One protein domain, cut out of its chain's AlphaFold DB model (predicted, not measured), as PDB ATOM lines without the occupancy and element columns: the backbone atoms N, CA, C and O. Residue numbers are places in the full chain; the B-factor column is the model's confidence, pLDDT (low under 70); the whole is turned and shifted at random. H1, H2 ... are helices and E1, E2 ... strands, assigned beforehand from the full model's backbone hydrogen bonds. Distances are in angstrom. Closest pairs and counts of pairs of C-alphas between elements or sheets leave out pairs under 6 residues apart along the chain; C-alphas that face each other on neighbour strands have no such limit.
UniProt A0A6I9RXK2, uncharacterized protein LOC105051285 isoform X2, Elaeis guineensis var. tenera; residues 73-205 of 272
ATOM      1  N   ASP A  73     191.971 219.163 136.630       59.28
ATOM      2  CA  ASP A  73     192.593 217.987 136.035       59.28
ATOM      3  C   ASP A  73     191.707 216.763 136.281       59.28
ATOM      4  O   ASP A  73     191.444 216.358 137.421       59.28
ATOM      5  N   ALA A  74     191.189 216.186 135.198       71.75
ATOM      6  CA  ALA A  74     190.328 215.022 135.270       71.75
ATOM      7  C   ALA A  74     191.169 213.804 135.674       71.75
ATOM      8  O   ALA A  74     191.830 213.181 134.847       71.75
ATOM      9  N   THR A  75     191.155 213.450 136.958       88.38
ATOM     10  CA  THR A  75     191.902 212.288 137.461       88.38
ATOM     11  C   THR A  75     191.122 211.006 137.189       88.38
ATOM     12  O   THR A  75     189.918 210.945 137.438       88.38
ATOM     13  N   SER A  76     191.784 209.953 136.712       93.56
ATOM     14  CA  SER A  76     191.175 208.628 136.556       93.56
ATOM     15  C   SER A  76     192.171 207.521 136.875       93.56
ATOM     16  O   SER A  76     193.378 207.729 136.781       93.56
ATOM     17  N   GLY A  77     191.675 206.349 137.265       94.81
ATOM     18  CA  GLY A  77     192.535 205.223 137.605       94.81
ATOM     19  C   GLY A  77     191.773 204.019 138.137       94.81
ATOM     20  O   GLY A  77     190.545 204.033 138.244       94.81
ATOM     21  N   ARG A  78     192.521 202.965 138.474       96.19
ATOM     22  CA  ARG A  78     192.008 201.845 139.271       96.19
ATOM     23  C   ARG A  78     191.912 202.277 140.728       96.19
ATOM     24  O   ARG A  78     192.820 202.939 141.222       96.19
ATOM     25  N   MET A  79     190.827 201.911 141.397       96.19
ATOM     26  CA  MET A  79     190.700 202.122 142.837       96.19
ATOM     27  C   MET A  79     191.707 201.241 143.590       96.19
ATOM     28  O   MET A  79     192.024 200.132 143.152       96.19
ATOM     29  N   VAL A  80     192.210 201.735 144.717       95.56
ATOM     30  CA  VAL A  80     192.971 200.925 145.677       95.56
ATOM     31  C   VAL A  80     191.990 200.142 146.536       95.56
ATOM     32  O   VAL A  80     190.875 200.615 146.754       95.56
ATOM     33  N   PHE A  81     192.376 198.954 146.996       94.75
ATOM     34  CA  PHE A  81     191.505 198.112 147.805       94.75
ATOM     35  C   PHE A  81     192.164 197.709 149.116       94.75
ATOM     36  O   PHE A  81     193.377 197.531 149.170       94.75
ATOM     37  N   GLU A  82     191.338 197.514 150.135       94.75
ATOM     38  CA  GLU A  82     191.695 196.831 151.371       94.75
ATOM     39  C   GLU A  82     190.662 195.740 151.651       94.75
ATOM     40  O   GLU A  82     189.454 196.000 151.564       94.75
ATOM     41  N   PRO A  83     191.094 194.524 151.999       94.75
ATOM     42  CA  PRO A  83     190.198 193.550 152.595       94.75
ATOM     43  C   PRO A  83     189.769 194.023 153.985       94.75
ATOM     44  O   PRO A  83     190.589 194.456 154.792       94.75
ATOM     45  N   ILE A  84     188.479 193.927 154.272       93.62
ATOM     46  CA  ILE A  84     187.889 194.338 155.551       93.62
ATOM     47  C   ILE A  84     186.920 193.261 156.018       93.62
ATOM     48  O   ILE A  84     186.456 192.481 155.197       93.62
ATOM     49  N   LEU A  85     186.551 193.264 157.300       92.12
ATOM     50  CA  LEU A  85     185.537 192.381 157.898       92.12
ATOM     51  C   LEU A  85     185.854 190.872 157.839       92.12
ATOM     52  O   LEU A  85     186.094 190.269 158.879       92.12
ATOM     53  N   GLU A  86     185.858 190.263 156.654       91.25
ATOM     54  CA  GLU A  86     186.113 188.840 156.421       91.25
ATOM     55  C   GLU A  86     186.570 188.570 154.973       91.25
ATOM     56  O   GLU A  86     186.579 189.457 154.115       91.25
ATOM     57  N   GLU A  87     186.986 187.335 154.687       90.94
ATOM     58  CA  GLU A  87     187.457 186.957 153.354       90.94
ATOM     59  C   GLU A  87     186.370 187.162 152.286       90.94
ATOM     60  O   GLU A  87     185.262 186.639 152.383       90.94
ATOM     61  N   GLY A  88     186.707 187.901 151.226       90.31
ATOM     62  CA  GLY A  88     185.768 188.233 150.152       90.31
ATOM     63  C   GLY A  88     185.026 189.555 150.351       90.31
ATOM     64  O   GLY A  88     184.253 189.930 149.473       90.31
ATOM     65  N   VAL A  89     185.270 190.290 151.440       93.25
ATOM     66  CA  VAL A  89     184.747 191.649 151.610       93.25
ATOM     67  C   VAL A  89     185.867 192.659 151.402       93.25
ATOM     68  O   VAL A  89     186.891 192.650 152.082       93.25
ATOM     69  N   PHE A  90     185.669 193.548 150.433       94.25
ATOM     70  CA  PHE A  90     186.683 194.518 150.032       94.25
ATOM     71  C   PHE A  90     186.115 195.924 150.048       94.25
ATOM     72  O   PHE A  90     185.019 196.176 149.542       94.25
ATOM     73  N   ARG A  91     186.899 196.850 150.593       93.88
ATOM     74  CA  ARG A  91     186.681 198.284 150.476       93.88
ATOM     75  C   ARG A  91     187.599 198.840 149.403       93.88
ATOM     76  O   ARG A  91     188.782 198.533 149.385       93.88
ATOM     77  N   PHE A  92     187.052 199.692 148.551       95.06
ATOM     78  CA  PHE A  92     187.754 200.380 147.487       95.06
ATOM     79  C   PHE A  92     187.672 201.886 147.685       95.06
ATOM     80  O   PHE A  92     186.581 202.432 147.866       95.06
ATOM     81  N   ASP A  93     188.804 202.559 147.532       94.75
ATOM     82  CA  ASP A  93     188.931 204.014 147.581       94.75
ATOM     83  C   ASP A  93     189.719 204.509 146.351       94.75
ATOM     84  O   ASP A  93     190.436 203.751 145.697       94.75
ATOM     85  N   CYS A  94     189.579 205.782 145.976       94.00
ATOM     86  CA  CYS A  94     190.349 206.335 144.850       94.00
ATOM     87  C   CYS A  94     191.855 206.427 145.157       94.00
ATOM     88  O   CYS A  94     192.673 206.325 144.246       94.00
ATOM     89  N   SER A  95     192.209 206.616 146.429       94.62
ATOM     90  CA  SER A  95     193.577 206.651 146.950       94.62
ATOM     91  C   SER A  95     193.575 206.394 148.465       94.62
ATOM     92  O   SER A  95     192.517 206.414 149.095       94.62
ATOM     93  N   GLY A  96     194.753 206.193 149.066       92.31
ATOM     94  CA  GLY A  96     194.886 206.102 150.529       92.31
ATOM     95  C   GLY A  96     194.448 207.387 151.243       92.31
ATOM     96  O   GLY A  96     193.679 207.325 152.192       92.31
ATOM     97  N   ASN A  97     194.813 208.557 150.712       92.31
ATOM     98  CA  ASN A  97     194.392 209.847 151.277       92.31
ATOM     99  C   ASN A  97     192.865 210.012 151.265       92.31
ATOM    100  O   ASN A  97     192.280 210.564 152.192       92.31
ATOM    101  N   ASP A  98     192.208 209.526 150.208       91.69
ATOM    102  CA  ASP A  98     190.749 209.549 150.095       91.69
ATOM    103  C   ASP A  98     190.068 208.627 151.110       91.69
ATOM    104  O   ASP A  98     188.993 208.956 151.609       91.69
ATOM    105  N   ARG A  99     190.698 207.487 151.420       91.12
ATOM    106  CA  ARG A  99     190.242 206.571 152.467       91.12
ATOM    107  C   ARG A  99     190.309 207.242 153.833       91.12
ATOM    108  O   ARG A  99     189.328 207.188 154.568       91.12
ATOM    109  N   ASP A 100     191.430 207.893 154.131       89.88
ATOM    110  CA  ASP A 100     191.674 208.556 155.415       89.88
ATOM    111  C   ASP A 100     190.771 209.790 155.603       89.88
ATOM    112  O   ASP A 100     190.364 210.112 156.717       89.88
ATOM    113  N   ALA A 101     190.394 210.454 154.503       88.56
ATOM    114  CA  ALA A 101     189.436 211.559 154.493       88.56
ATOM    115  C   ALA A 101     187.960 211.109 154.495       88.56
ATOM    116  O   ALA A 101     187.058 211.949 154.588       88.56
ATOM    117  N   ALA A 102     187.673 209.810 154.355       85.44
ATOM    118  CA  ALA A 102     186.304 209.320 154.271       85.44
ATOM    119  C   ALA A 102     185.600 209.389 155.634       85.44
ATOM    120  O   ALA A 102     186.090 208.886 156.643       85.44
ATOM    121  N   PHE A 103     184.380 209.932 155.655       82.31
ATOM    122  CA  PHE A 103     183.550 209.923 156.862       82.31
ATOM    123  C   PHE A 103     183.293 208.496 157.361       82.31
ATOM    124  O   PHE A 103     183.073 207.608 156.522       82.31
ATOM    125  N   PRO A 104     183.243 208.274 158.689       78.69
ATOM    126  CA  PRO A 104     182.941 206.968 159.264       78.69
ATOM    127  C   PRO A 104     181.580 206.455 158.783       78.69
ATOM    128  O   PRO A 104     180.666 207.226 158.479       78.69
ATOM    129  N   SER A 105     181.435 205.133 158.707       77.94
ATOM    130  CA  SER A 105     180.147 204.520 158.380       77.94
ATOM    131  C   SER A 105     179.293 204.359 159.624       77.94
ATOM    132  O   SER A 105     179.736 203.775 160.605       77.94
ATOM    133  N   ILE A 106     178.040 204.795 159.538       78.81
ATOM    134  CA  ILE A 106     177.007 204.490 160.538       78.81
ATOM    135  C   ILE A 106     176.208 203.226 160.192       78.81
ATOM    136  O   ILE A 106     175.309 202.844 160.929       78.81
ATOM    137  N   SER A 107     176.471 202.622 159.028       82.38
ATOM    138  CA  SER A 107     175.738 201.445 158.551       82.38
ATOM    139  C   SER A 107     176.306 200.139 159.094       82.38
ATOM    140  O   SER A 107     175.635 199.121 159.001       82.38
ATOM    141  N   PHE A 108     177.551 200.151 159.577       88.00
ATOM    142  CA  PHE A 108     178.184 198.968 160.147       88.00
ATOM    143  C   PHE A 108     177.845 198.885 161.633       88.00
ATOM    144  O   PHE A 108     177.858 199.910 162.315       88.00
ATOM    145  N   VAL A 109     177.588 197.673 162.132       89.88
ATOM    146  CA  VAL A 109     177.373 197.435 163.572       89.88
ATOM    147  C   VAL A 109     178.603 197.859 164.367       89.88
ATOM    148  O   VAL A 109     178.476 198.538 165.381       89.88
ATOM    149  N   ASP A 110     179.789 197.511 163.864       90.12
ATOM    150  CA  ASP A 110     181.057 198.079 164.306       90.12
ATOM    151  C   ASP A 110     181.631 198.989 163.207       90.12
ATOM    152  O   ASP A 110     182.197 198.499 162.223       90.12
ATOM    153  N   PRO A 111     181.533 200.322 163.355       86.69
ATOM    154  CA  PRO A 111     182.122 201.267 162.414       86.69
ATOM    155  C   PRO A 111     183.623 201.058 162.179       86.69
ATOM    156  O   PRO A 111     184.101 201.330 161.076       86.69
ATOM    157  N   LYS A 112     184.373 200.557 163.173       88.56
ATOM    158  CA  LYS A 112     185.823 200.331 163.050       88.56
ATOM    159  C   LYS A 112     186.150 199.166 162.125       88.56
ATOM    160  O   LYS A 112     187.181 199.212 161.455       88.56
ATOM    161  N   ALA A 113     185.269 198.173 162.023       89.19
ATOM    162  CA  ALA A 113     185.456 197.030 161.132       89.19
ATOM    163  C   ALA A 113     185.530 197.442 159.650       89.19
ATOM    164  O   ALA A 113     186.185 196.771 158.858       89.19
ATOM    165  N   ARG A 114     184.919 198.575 159.269       88.06
ATOM    166  CA  ARG A 114     185.040 199.147 157.914       88.06
ATOM    167  C   ARG A 114     186.391 199.827 157.661       88.06
ATOM    168  O   ARG A 114     186.820 199.933 156.512       88.06
ATOM    169  N   GLU A 115     187.013 200.363 158.708       88.31
ATOM    170  CA  GLU A 115     188.279 201.105 158.609       88.31
ATOM    171  C   GLU A 115     189.504 200.215 158.773       88.31
ATOM    172  O   GLU A 115     190.586 200.614 158.366       88.31
ATOM    173  N   THR A 116     189.346 199.047 159.397       90.62
ATOM    174  CA  THR A 116     190.461 198.198 159.820       90.62
ATOM    175  C   THR A 116     190.727 197.124 158.765       90.62
ATOM    176  O   THR A 116     189.908 196.207 158.638       90.62
ATOM    177  N   PRO A 117     191.843 197.197 158.013       92.06
ATOM    178  CA  PRO A 117     192.199 196.147 157.075       92.06
ATOM    179  C   PRO A 117     192.499 194.841 157.808       92.06
ATOM    180  O   PRO A 117     193.065 194.845 158.904       92.06
ATOM    181  N   ILE A 118     192.147 193.721 157.187       93.06
ATOM    182  CA  ILE A 118     192.447 192.384 157.703       93.06
ATOM    183  C   ILE A 118     193.519 191.704 156.852       93.06
ATOM    184  O   ILE A 118     193.620 191.921 155.650       93.06
ATOM    185  N   MET A 119     194.323 190.835 157.457       87.25
ATOM    186  CA  MET A 119     195.310 190.061 156.702       87.25
ATOM    187  C   MET A 119     194.623 188.874 156.022       87.25
ATOM    188  O   MET A 119     194.332 187.869 156.666       87.25
ATOM    189  N   VAL A 120     194.378 188.979 154.715       81.62
ATOM    190  CA  VAL A 120     193.876 187.874 153.880       81.62
ATOM    191  C   VAL A 120     194.699 187.756 152.603       81.62
ATOM    192  O   VAL A 120     195.222 188.738 152.085       81.62
ATOM    193  N   HIS A 121     194.809 186.536 152.082       77.88
ATOM    194  CA  HIS A 121     195.596 186.240 150.880       77.88
ATOM    195  C   HIS A 121     194.794 186.418 149.581       77.88
ATOM    196  O   HIS A 121     195.362 186.401 148.489       77.88
ATOM    197  N   LYS A 122     193.468 186.568 149.685       84.62
ATOM    198  CA  LYS A 122     192.567 186.672 148.538       84.62
ATOM    199  C   LYS A 122     192.497 188.112 148.041       84.62
ATOM    200  O   LYS A 122     192.269 189.037 148.814       84.62
ATOM    201  N   VAL A 123     192.649 188.280 146.731       88.75
ATOM    202  CA  VAL A 123     192.502 189.565 146.038       88.75
ATOM    203  C   VAL A 123     191.132 189.656 145.355       88.75
ATOM    204  O   VAL A 123     190.555 188.618 145.015       88.75
ATOM    205  N   PRO A 124     190.599 190.868 145.124       90.00
ATOM    206  CA  PRO A 124     189.363 191.044 144.374       90.00
ATOM    207  C   PRO A 124     189.458 190.478 142.954       90.00
ATOM    208  O   PRO A 124     190.450 190.695 142.258       90.00
ATOM    209  N   GLU A 125     188.393 189.827 142.480       87.06
ATOM    210  CA  GLU A 125     188.310 189.379 141.079       87.06
ATOM    211  C   GLU A 125     188.196 190.542 140.082       87.06
ATOM    212  O   GLU A 125     188.526 190.396 138.907       87.06
ATOM    213  N   TYR A 126     187.722 191.697 140.542       87.88
ATOM    214  CA  TYR A 126     187.632 192.918 139.757       87.88
ATOM    215  C   TYR A 126     188.062 194.108 140.609       87.88
ATOM    216  O   TYR A 126     187.839 194.152 141.818       87.88
ATOM    217  N   ILE A 127     188.653 195.105 139.955       93.50
ATOM    218  CA  ILE A 127     189.020 196.371 140.583       93.50
ATOM    219  C   ILE A 127     188.225 197.472 139.881       93.50
ATOM    220  O   ILE A 127     188.416 197.671 138.677       93.50
ATOM    221  N   PRO A 128     187.327 198.178 140.588       94.25
ATOM    222  CA  PRO A 128     186.597 199.294 140.016       94.25
ATOM    223  C   PRO A 128     187.527 200.374 139.458       94.25
ATOM    224  O   PRO A 128     188.580 200.684 140.020       94.25
ATOM    225  N   MET A 129     187.096 200.985 138.363       95.31
ATOM    226  CA  MET A 129     187.730 202.171 137.799       95.31
ATOM    227  C   MET A 129     187.023 203.411 138.327       95.31
ATOM    228  O   MET A 129     185.794 203.428 138.405       95.31
ATOM    229  N   PHE A 130     187.765 204.472 138.620       95.25
ATOM    230  CA  PHE A 130     187.184 205.763 138.962       95.25
ATOM    231  C   PHE A 130     187.610 206.858 137.986       95.25
ATOM    232  O   PHE A 130     188.658 206.785 137.343       95.25
ATOM    233  N   GLN A 131     186.787 207.896 137.905       95.25
ATOM    234  CA  GLN A 131     187.077 209.140 137.212       95.25
ATOM    235  C   GLN A 131     186.523 210.313 138.025       95.25
ATOM    236  O   GLN A 131     185.409 210.238 138.544       95.25
ATOM    237  N   ARG A 132     187.291 211.395 138.129       91.81
ATOM    238  CA  ARG A 132     186.908 212.644 138.789       91.81
ATOM    239  C   ARG A 132     186.735 213.733 137.750       91.81
ATOM    240  O   ARG A 132     187.684 214.066 137.049       91.81
ATOM    241  N   ILE A 133     185.527 214.269 137.640       91.50
ATOM    242  CA  ILE A 133     185.191 215.343 136.699       91.50
ATOM    243  C   ILE A 133     184.342 216.370 137.444       91.50
ATOM    244  O   ILE A 133     183.302 216.014 137.991       91.50
ATOM    245  N   TYR A 134     184.771 217.634 137.473       88.62
ATOM    246  CA  TYR A 134     184.021 218.745 138.086       88.62
ATOM    247  C   TYR A 134     183.507 218.449 139.513       88.62
ATOM    248  O   TYR A 134     182.358 218.725 139.847       88.62
ATOM    249  N   GLY A 135     184.341 217.823 140.354       85.00
ATOM    250  CA  GLY A 135     183.979 217.455 141.732       85.00
ATOM    251  C   GLY A 135     183.065 216.227 141.866       85.00
ATOM    252  O   GLY A 135     182.744 215.827 142.986       85.00
ATOM    253  N   GLN A 136     182.668 215.596 140.756       89.38
ATOM    254  CA  GLN A 136     181.967 214.315 140.757       89.38
ATOM    255  C   GLN A 136     182.956 213.158 140.700       89.38
ATOM    256  O   GLN A 136     183.838 213.137 139.843       89.38
ATOM    257  N   GLN A 137     182.756 212.159 141.557       90.31
ATOM    258  CA  GLN A 137     183.392 210.856 141.433       90.31
ATOM    259  C   GLN A 137     182.452 209.892 140.701       90.31
ATOM    260  O   GLN A 137     181.348 209.564 141.151       90.31
ATOM    261  N   ILE A 138     182.932 209.402 139.566       92.62
ATOM    262  CA  ILE A 138     182.299 208.372 138.754       92.62
ATOM    263  C   ILE A 138     183.054 207.072 139.003       92.62
ATOM    264  O   ILE A 138     184.244 207.012 138.715       92.62
ATOM    265  N   VAL A 139     182.382 206.036 139.496       92.00
ATOM    266  CA  VAL A 139     182.950 204.689 139.633       92.00
ATOM    267  C   VAL A 139     182.291 203.762 138.621       92.00
ATOM    268  O   VAL A 139     181.074 203.774 138.465       92.00
ATOM    269  N   LYS A 140     183.092 202.962 137.924       91.94
ATOM    270  CA  LYS A 140     182.646 201.924 136.997       91.94
ATOM    271  C   LYS A 140     183.132 200.573 137.501       91.94
ATOM    272  O   LYS A 140     184.332 200.378 137.690       91.94
ATOM    273  N   ILE A 141     182.200 199.654 137.699       89.62
ATOM    274  CA  ILE A 141     182.470 198.274 138.085       89.62
ATOM    275  C   ILE A 141     182.139 197.397 136.889       89.62
ATOM    276  O   ILE A 141     180.974 197.277 136.517       89.62
ATOM    277  N   GLN A 142     183.166 196.806 136.292       86.88
ATOM    278  CA  GLN A 142     183.011 195.823 135.231       86.88
ATOM    279  C   GLN A 142     182.871 194.446 135.875       86.88
ATOM    280  O   GLN A 142     183.828 193.950 136.472       86.88
ATOM    281  N   LEU A 143     181.689 193.839 135.784       81.50
ATOM    282  CA  LEU A 143     181.493 192.496 136.323       81.50
ATOM    283  C   LEU A 143     182.045 191.440 135.348       81.50
ATOM    284  O   LEU A 143     181.845 191.576 134.135       81.50
ATOM    285  N   PRO A 144     182.716 190.381 135.843       76.94
ATOM    286  CA  PRO A 144     183.104 189.243 135.016       76.94
ATOM    287  C   PRO A 144     181.885 188.572 134.372       76.94
ATOM    288  O   PRO A 144     180.822 188.475 134.995       76.94
ATOM    289  N   SER A 145     182.049 188.047 133.156       73.12
ATOM    290  CA  SER A 145     180.996 187.268 132.494       73.12
ATOM    291  C   SER A 145     180.542 186.094 133.369       73.12
ATOM    292  O   SER A 145     181.349 185.445 134.036       73.12
ATOM    293  N   GLY A 146     179.233 185.843 133.391       69.06
ATOM    294  CA  GLY A 146     178.614 184.832 134.245       69.06
ATOM    295  C   GLY A 146     178.340 185.289 135.680       69.06
ATOM    296  O   GLY A 146     177.688 184.551 136.412       69.06
ATOM    297  N   SER A 147     178.756 186.484 136.109       68.56
ATOM    298  CA  SER A 147     178.457 186.969 137.465       68.56
ATOM    299  C   SER A 147     176.954 187.163 137.673       68.56
ATOM    300  O   SER A 147     176.293 187.851 136.897       68.56
ATOM    301  N   SER A 148     176.406 186.584 138.742       63.34
ATOM    302  CA  SER A 148     175.025 186.852 139.161       63.34
ATOM    303  C   SER A 148     175.016 187.951 140.220       63.34
ATOM    304  O   SER A 148     175.591 187.791 141.295       63.34
ATOM    305  N   PHE A 149     174.356 189.067 139.928       66.75
ATOM    306  CA  PHE A 149     174.171 190.155 140.885       66.75
ATOM    307  C   PHE A 149     172.955 189.870 141.774       66.75
ATOM    308  O   PHE A 149     171.900 189.481 141.270       66.75
ATOM    309  N   TYR A 150     173.098 190.044 143.087       60.94
ATOM    310  CA  TYR A 150     172.003 189.851 144.038       60.94
ATOM    311  C   TYR A 150     171.892 191.068 144.955       60.94
ATOM    312  O   TYR A 150     172.861 191.455 145.605       60.94
ATOM    313  N   GLY A 151     170.713 191.688 144.999       54.62
ATOM    314  CA  GLY A 151     170.491 192.918 145.754       54.62
ATOM    315  C   GLY A 151     169.009 193.215 145.946       54.62
ATOM    316  O   GLY A 151     168.227 193.249 144.998       54.62
ATOM    317  N   THR A 152     168.633 193.401 147.206       43.75
ATOM    318  CA  THR A 152     167.277 193.628 147.702       43.75
ATOM    319  C   THR A 152     166.867 195.095 147.519       43.75
ATOM    320  O   THR A 152     167.328 195.959 148.265       43.75
ATOM    321  N   GLY A 153     165.966 195.375 146.570       37.59
ATOM    322  CA  GLY A 153     165.153 196.602 146.569       37.59
ATOM    323  C   GLY A 153     165.413 197.659 145.487       37.59
ATOM    324  O   GLY A 153     164.982 198.794 145.680       37.59
ATOM    325  N   GLU A 154     166.061 197.341 144.365       35.50
ATOM    326  CA  GLU A 154     166.174 198.282 143.237       35.50
ATOM    327  C   GLU A 154     165.277 197.864 142.061       35.50
ATOM    328  O   GLU A 154     165.417 196.788 141.485       35.50
ATOM    329  N   VAL A 155     164.324 198.739 141.727       30.17
ATOM    330  CA  VAL A 155     163.568 198.712 140.469       30.17
ATOM    331  C   VAL A 155     164.486 199.253 139.375       30.17
ATOM    332  O   VAL A 155     165.123 200.288 139.565       30.17
ATOM    333  N   SER A 156     164.546 198.583 138.227       30.95
ATOM    334  CA  SER A 156     165.234 199.059 137.025       30.95
ATOM    335  C   SER A 156     164.662 200.413 136.573       30.95
ATOM    336  O   SER A 156     163.589 200.488 135.982       30.95
ATOM    337  N   GLY A 157     165.371 201.504 136.877       35.66
ATOM    338  CA  GLY A 157     165.012 202.876 136.505       35.66
ATOM    339  C   GLY A 157     166.039 203.903 137.001       35.66
ATOM    340  O   GLY A 157     166.892 203.586 137.828       35.66
ATOM    341  N   GLN A 158     165.970 205.145 136.504       35.78
ATOM    342  CA  GLN A 158     166.779 206.267 137.006       35.78
ATOM    343  C   GLN A 158     166.367 206.601 138.450       35.78
ATOM    344  O   GLN A 158     165.448 207.380 138.683       35.78
ATOM    345  N   LEU A 159     167.024 205.993 139.436       43.44
ATOM    346  CA  LEU A 159     166.803 206.296 140.849       43.44
ATOM    347  C   LEU A 159     167.800 207.352 141.334       43.44
ATOM    348  O   LEU A 159     168.956 207.053 141.610       43.44
ATOM    349  N   GLU A 160     167.329 208.585 141.514       44.50
ATOM    350  CA  GLU A 160     168.058 209.659 142.197       44.50
ATOM    351  C   GLU A 160     167.729 209.686 143.701       44.50
ATOM    352  O   GLU A 160     167.159 210.645 144.211       44.50
ATOM    353  N   ARG A 161     168.071 208.650 144.482       42.16
ATOM    354  CA  ARG A 161     167.688 208.626 145.919       42.16
ATOM    355  C   ARG A 161     168.685 209.279 146.887       42.16
ATOM    356  O   ARG A 161     168.629 208.987 148.076       42.16
ATOM    357  N   THR A 162     169.581 210.135 146.382       50.34
ATOM    358  CA  THR A 162     170.519 211.036 147.115       50.34
ATOM    359  C   THR A 162     171.362 211.899 146.139       50.34
ATOM    360  O   THR A 162     172.518 212.197 146.432       50.34
ATOM    361  N   GLY A 163     170.899 212.143 144.906       54.81
ATOM    362  CA  GLY A 163     171.768 212.675 143.838       54.81
ATOM    363  C   GLY A 163     172.873 211.707 143.375       54.81
ATOM    364  O   GLY A 163     173.861 212.135 142.784       54.81
ATOM    365  N   LYS A 164     172.735 210.403 143.672       54.91
ATOM    366  CA  LYS A 164     173.585 209.347 143.104       54.91
ATOM    367  C   LYS A 164     172.794 208.595 142.046       54.91
ATOM    368  O   LYS A 164     171.652 208.248 142.325       54.91
ATOM    369  N   ARG A 165     173.400 208.338 140.886       57.91
ATOM    370  CA  ARG A 165     172.769 207.637 139.757       57.91
ATOM    371  C   ARG A 165     173.472 206.309 139.480       57.91
ATOM    372  O   ARG A 165     174.705 206.273 139.499       57.91
ATOM    373  N   VAL A 166     172.677 205.270 139.214       59.69
ATOM    374  CA  VAL A 166     173.129 203.933 138.805       59.69
ATOM    375  C   VAL A 166     172.591 203.633 137.411       59.69
ATOM    376  O   VAL A 166     171.388 203.727 137.188       59.69
ATOM    377  N   ASP A 167     173.474 203.288 136.476       60.44
ATOM    378  CA  ASP A 167     173.094 202.815 135.142       60.44
ATOM    379  C   ASP A 167     173.679 201.403 134.937       60.44
ATOM    380  O   ASP A 167     174.881 201.206 135.140       60.44
ATOM    381  N   LEU A 168     172.837 200.445 134.524       64.06
ATOM    382  CA  LEU A 168     173.244 199.118 134.045       64.06
ATOM    383  C   LEU A 168     173.296 199.158 132.515       64.06
ATOM    384  O   LEU A 168     172.308 199.530 131.879       64.06
ATOM    385  N   ARG A 169     174.440 198.819 131.921       58.72
ATOM    386  CA  ARG A 169     174.638 198.829 130.462       58.72
ATOM    387  C   ARG A 169     174.769 197.413 129.901       58.72
ATOM    388  O   ARG A 169     175.048 196.470 130.637       58.72
ATOM    389  N   GLU A 170     174.580 197.289 128.585       57.12
ATOM    390  CA  GLU A 170     174.689 196.036 127.813       57.12
ATOM    391  C   GLU A 170     176.058 195.338 127.959       57.12
ATOM    392  O   GLU A 170     176.185 194.154 127.667       57.12
ATOM    393  N   ASP A 171     177.068 196.049 128.465       64.38
ATOM    394  CA  ASP A 171     178.424 195.568 128.719       64.38
ATOM    395  C   ASP A 171     178.646 195.024 130.147       64.38
ATOM    396  O   ASP A 171     179.789 194.805 130.520       64.38
ATOM    397  N   PHE A 172     177.606 194.800 130.964       74.00
ATOM    398  CA  PHE A 172     177.718 194.402 132.386       74.00
ATOM    399  C   PHE A 172     178.510 195.391 133.267       74.00
ATOM    400  O   PHE A 172     179.041 195.015 134.319       74.00
ATOM    401  N   THR A 173     178.577 196.665 132.870       81.38
ATOM    402  CA  THR A 173     179.143 197.721 133.712       81.38
ATOM    403  C   THR A 173     178.083 198.308 134.633       81.38
ATOM    404  O   THR A 173     177.050 198.804 134.177       81.38
ATOM    405  N   ILE A 174     178.389 198.353 135.930       83.25
ATOM    406  CA  ILE A 174     177.653 199.158 136.906       83.25
ATOM    407  C   ILE A 174     178.370 200.494 137.061       83.25
ATOM    408  O   ILE A 174     179.539 200.543 137.452       83.25
ATOM    409  N   LYS A 175     177.676 201.593 136.766       86.12
ATOM    410  CA  LYS A 175     178.213 202.947 136.934       86.12
ATOM    411  C   LYS A 175     177.571 203.632 138.135       86.12
ATOM    412  O   LYS A 175     176.364 203.819 138.135       86.12
ATOM    413  N   PHE A 176     178.378 204.090 139.087       86.88
ATOM    414  CA  PHE A 176     177.968 204.979 140.172       86.88
ATOM    415  C   PHE A 176     178.475 206.392 139.905       86.88
ATOM    416  O   PHE A 176     179.624 206.585 139.515       86.88
ATOM    417  N   VAL A 177     177.634 207.395 140.133       86.75
ATOM    418  CA  VAL A 177     178.021 208.811 140.046       86.75
ATOM    419  C   VAL A 177     177.587 209.511 141.319       86.75
ATOM    420  O   VAL A 177     176.451 209.323 141.749       86.75
ATOM    421  N   ALA A 178     178.468 210.303 141.926       86.12
ATOM    422  CA  ALA A 178     178.115 211.173 143.043       86.12
ATOM    423  C   ALA A 178     179.014 212.405 143.112       86.12
ATOM    424  O   ALA A 178     180.154 212.366 142.658       86.12
ATOM    425  N   MET A 179     178.519 213.458 143.761       85.75
ATOM    426  CA  MET A 179     179.361 214.558 144.228       85.75
ATOM    427  C   MET A 179     180.271 214.096 145.367       85.75
ATOM    428  O   MET A 179     179.823 213.383 146.270       85.75
ATOM    429  N   GLY A 180     181.520 214.554 145.339       84.44
ATOM    430  CA  GLY A 180     182.509 214.245 146.362       84.44
ATOM    431  C   GLY A 180     183.025 212.808 146.305       84.44
ATOM    432  O   GLY A 180     182.594 211.979 145.499       84.44
ATOM    433  N   VAL A 181     183.990 212.536 147.175       86.69
ATOM    434  CA  VAL A 181     184.690 211.255 147.240       86.69
ATOM    435  C   VAL A 181     183.890 210.249 148.059       86.69
ATOM    436  O   VAL A 181     183.287 210.604 149.073       86.69
ATOM    437  N   TYR A 182     183.848 208.991 147.623       88.56
ATOM    438  CA  TYR A 182     183.186 207.926 148.378       88.56
ATOM    439  C   TYR A 182     183.867 206.563 148.209       88.56
ATOM    440  O   TYR A 182     184.309 206.245 147.100       88.56
ATOM    441  N   PRO A 183     183.880 205.733 149.270       91.50
ATOM    442  CA  PRO A 183     184.308 204.349 149.168       91.50
ATOM    443  C   PRO A 183     183.252 203.491 148.462       91.50
ATOM    444  O   PRO A 183     182.050 203.788 148.495       91.50
ATOM    445  N   VAL A 184     183.700 202.384 147.881       91.06
ATOM    446  CA  VAL A 184     182.855 201.287 147.399       91.06
ATOM    447  C   VAL A 184     183.171 200.046 148.218       91.06
ATOM    448  O   VAL A 184     184.335 199.725 148.399       91.06
ATOM    449  N   ILE A 185     182.156 199.349 148.722       91.50
ATOM    450  CA  ILE A 185     182.338 198.094 149.462       91.50
ATOM    451  C   ILE A 185     181.627 196.990 148.704       91.50
ATOM    452  O   ILE A 185     180.471 197.165 148.312       91.50
ATOM    453  N   THR A 186     182.313 195.874 148.499       90.81
ATOM    454  CA  THR A 186     181.776 194.721 147.783       90.81
ATOM    455  C   THR A 186     181.810 193.495 148.671       90.81
ATOM    456  O   THR A 186     182.836 193.208 149.283       90.81
ATOM    457  N   PHE A 187     180.705 192.757 148.677       90.44
ATOM    458  CA  PHE A 187     180.581 191.468 149.346       90.44
ATOM    459  C   PHE A 187     180.643 190.376 148.281       90.44
ATOM    460  O   PHE A 187     179.673 190.178 147.542       90.44
ATOM    461  N   GLY A 188     181.795 189.721 148.168       85.31
ATOM    462  CA  GLY A 188     182.040 188.613 147.256       85.31
ATOM    463  C   GLY A 188     183.305 188.758 146.393       85.31
ATOM    464  O   GLY A 188     184.045 189.738 146.488       85.31
ATOM    465  N   PRO A 189     183.549 187.777 145.510       81.25
ATOM    466  CA  PRO A 189     182.579 186.767 145.095       81.25
ATOM    467  C   PRO A 189     182.419 185.624 146.101       81.25
ATOM    468  O   PRO A 189     183.406 185.052 146.567       81.25
ATOM    469  N   PHE A 190     181.160 185.282 146.381       84.62
ATOM    470  CA  PHE A 190     180.762 184.096 147.143       84.62
ATOM    471  C   PHE A 190     180.075 183.066 146.235       84.62
ATOM    472  O   PHE A 190     179.565 183.412 145.162       84.62
ATOM    473  N   GLU A 191     180.044 181.806 146.678       85.06
ATOM    474  CA  GLU A 191     179.462 180.692 145.919       85.06
ATOM    475  C   GLU A 191     177.929 180.792 145.834       85.06
ATOM    476  O   GLU A 191     177.338 180.536 144.775       85.06
ATOM    477  N   THR A 192     177.269 181.211 146.922       83.00
ATOM    478  CA  THR A 192     175.804 181.304 146.995       83.00
ATOM    479  C   THR A 192     175.310 182.708 147.379       83.00
ATOM    480  O   THR A 192     176.011 183.453 148.061       83.00
ATOM    481  N   PRO A 193     174.082 183.114 146.983       83.31
ATOM    482  CA  PRO A 193     173.489 184.380 147.434       83.31
ATOM    483  C   PRO A 193     173.283 184.433 148.945       83.31
ATOM    484  O   PRO A 193     173.288 185.513 149.525       83.31
ATOM    485  N   THR A 194     173.072 183.274 149.571       86.50
ATOM    486  CA  THR A 194     172.910 183.168 151.018       86.50
ATOM    487  C   THR A 194     174.186 183.603 151.723       86.50
ATOM    488  O   THR A 194     174.099 184.389 152.657       86.50
ATOM    489  N   ASP A 195     175.356 183.190 151.234       89.75
ATOM    490  CA  ASP A 195     176.644 183.596 151.813       89.75
ATOM    491  C   ASP A 195     176.861 185.106 151.689       89.75
ATOM    492  O   ASP A 195     177.295 185.755 152.636       89.75
ATOM    493  N   VAL A 196     176.459 185.692 150.554       88.56
ATOM    494  CA  VAL A 196     176.484 187.148 150.360       88.56
ATOM    495  C   VAL A 196     175.610 187.858 151.402       88.56
ATOM    496  O   VAL A 196     176.022 188.866 151.973       88.56
ATOM    497  N   LEU A 197     174.403 187.342 151.663       89.12
ATOM    498  CA  LEU A 197     173.489 187.901 152.664       89.12
ATOM    499  C   LEU A 197     173.997 187.711 154.098       89.12
ATOM    500  O   LEU A 197     173.847 188.623 154.909       89.12
ATOM    501  N   MET A 198     174.599 186.561 154.409       91.12
ATOM    502  CA  MET A 198     175.211 186.301 155.714       91.12
ATOM    503  C   MET A 198     176.366 187.270 155.964       91.12
ATOM    504  O   MET A 198     176.357 187.974 156.971       91.12
ATOM    505  N   SER A 199     177.272 187.403 154.995       92.12
ATOM    506  CA  SER A 199     178.391 188.345 155.039       92.12
ATOM    507  C   SER A 199     177.923 189.793 155.213       92.12
ATOM    508  O   SER A 199     178.407 190.535 156.071       92.12
ATOM    509  N   LEU A 200     176.885 190.191 154.468       91.12
ATOM    510  CA  LEU A 200     176.257 191.499 154.638       91.12
ATOM    511  C   LEU A 200     175.684 191.670 156.053       91.12
ATOM    512  O   LEU A 200     175.864 192.728 156.651       91.12
ATOM    513  N   SER A 201     175.029 190.647 156.606       92.06
ATOM    514  CA  SER A 201     174.468 190.693 157.961       92.06
ATOM    515  C   SER A 201     175.538 190.803 159.051       92.06
ATOM    516  O   SER A 201     175.307 191.480 160.051       92.06
ATOM    517  N   HIS A 202     176.731 190.234 158.844       92.75
ATOM    518  CA  HIS A 202     177.873 190.444 159.739       92.75
ATOM    519  C   HIS A 202     178.311 191.915 159.747       92.75
ATOM    520  O   HIS A 202     178.683 192.444 160.792       92.75
ATOM    521  N   ALA A 203     178.220 192.598 158.599       91.62
ATOM    522  CA  ALA A 203     178.562 194.012 158.486       91.62
ATOM    523  C   ALA A 203     177.502 194.928 159.113       91.62
ATOM    524  O   ALA A 203     177.830 195.779 159.940       91.62
ATOM    525  N   ILE A 204     176.240 194.792 158.688       91.81
ATOM    526  CA  ILE A 204     175.169 195.769 158.978       91.81
ATOM    527  C   ILE A 204     174.216 195.338 160.096       91.81
ATOM    528  O   ILE A 204     173.341 196.106 160.495       91.81
ATOM    529  N   GLY A 205     174.399 194.126 160.614       91.06
ATOM    530  CA  GLY A 205     173.581 193.544 161.663       91.06
ATOM    531  C   GLY A 205     172.435 192.701 161.123       91.06
ATOM    532  O   GLY A 205     172.060 192.747 159.949       91.06
TER     533      GLY A 205
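This is residues 73 to 205 of the 272 residues of the protein "uncharacterized protein LOC105051285 isoform X2" of Elaeis guineensis var. tenera (UniProt A0A6I9RXK2). Two antiparallel sheets stand as an open V, a larger one of five strands and a smaller one of three, joined where E1 runs on into E2 and by the tight turn from E7 to E8. H3 and the short H1 cover one face of the smaller sheet, short H2 only grazes it, and a long loop of low confidence runs from E5 to E6 in the larger sheet. The 133 printed residues follow the order E1 E2 E3 H1 H2 E4 E5 E6 E7 E8 H3, with sheet orders E1 E4 E5 E7 E6 and E2 E3 E8. The class is mixed, helices and strands, with under half of the residues in named elements. The whole is compact, with a radius of gyration of the C-alphas of 14.7 A and spans of 36 by 33 by 27 A.

Begin in the larger sheet with E5, residues 136 to 142, which runs 19.3 A from C-alpha 136 at (181.967, 214.315, 140.757). Beside it look for E4, residues 129 to 133, and E7, residues 173 to 179, 19.9 A long; the edge strands are E1, residues 76 to 78, and E6, residues 165 to 168. The smaller sheet holds E2, residues 80 to 83, E3, residues 89 to 93, 13.7 A, and E8, residues 184 to 190, 17.3 A. H1 is residues 96 to 100, H2 residues 111 to 115, and H3, residues 193 to 204, runs 16.3 A to C-alpha 204 at (175.169, 195.769, 158.978).

The larger sheet is twisted, its C-alphas up to 4.5 A off the best plane. Look at E5 and E7, antiparallel at 166 degrees, where N 139 and O 176 are 2.8 A apart, within hydrogen-bond range. E4 and E5 form a hairpin, with N 131 and O 138 at 2.8 A; E6 and E7 form another, with N 177 and O 165 at 3.2 A. E1 pairs with E4 through N 130 and O 77, 2.8 A. E5 and E8 are only just apart, at 8.5 A. In the smaller sheet, E2 and E3 form a hairpin, with N 82 and O 91 at 2.9 A, and E3 pairs with E8 through N 92 and O 184, 2.7 A. H3 on one face of this sheet makes two layers, a helix over a sheet, at a height of 8.7 A; the closest C-alphas of H3 and E8 are those of Val 196 and Phe 187, 6.0 A. H1 is on the same face, at a height of 8.2 A. In H1 and H3 every O i to N i+4 pair is within hydrogen-bond range; in H2 it is 0 of 1, beside 2 of 2 O i to N i+3 pairs.

The C-alphas farthest apart are those of Asp 73 and Thr 194, 42.7 A. The printed part has no cut. The links from H2 to E4 and from E5 to E6 are long, with 13 and 22 residues. Look for pLDDT under 70 at residue 73 and residues 146 to 171; the mean of the printed part is 81.3.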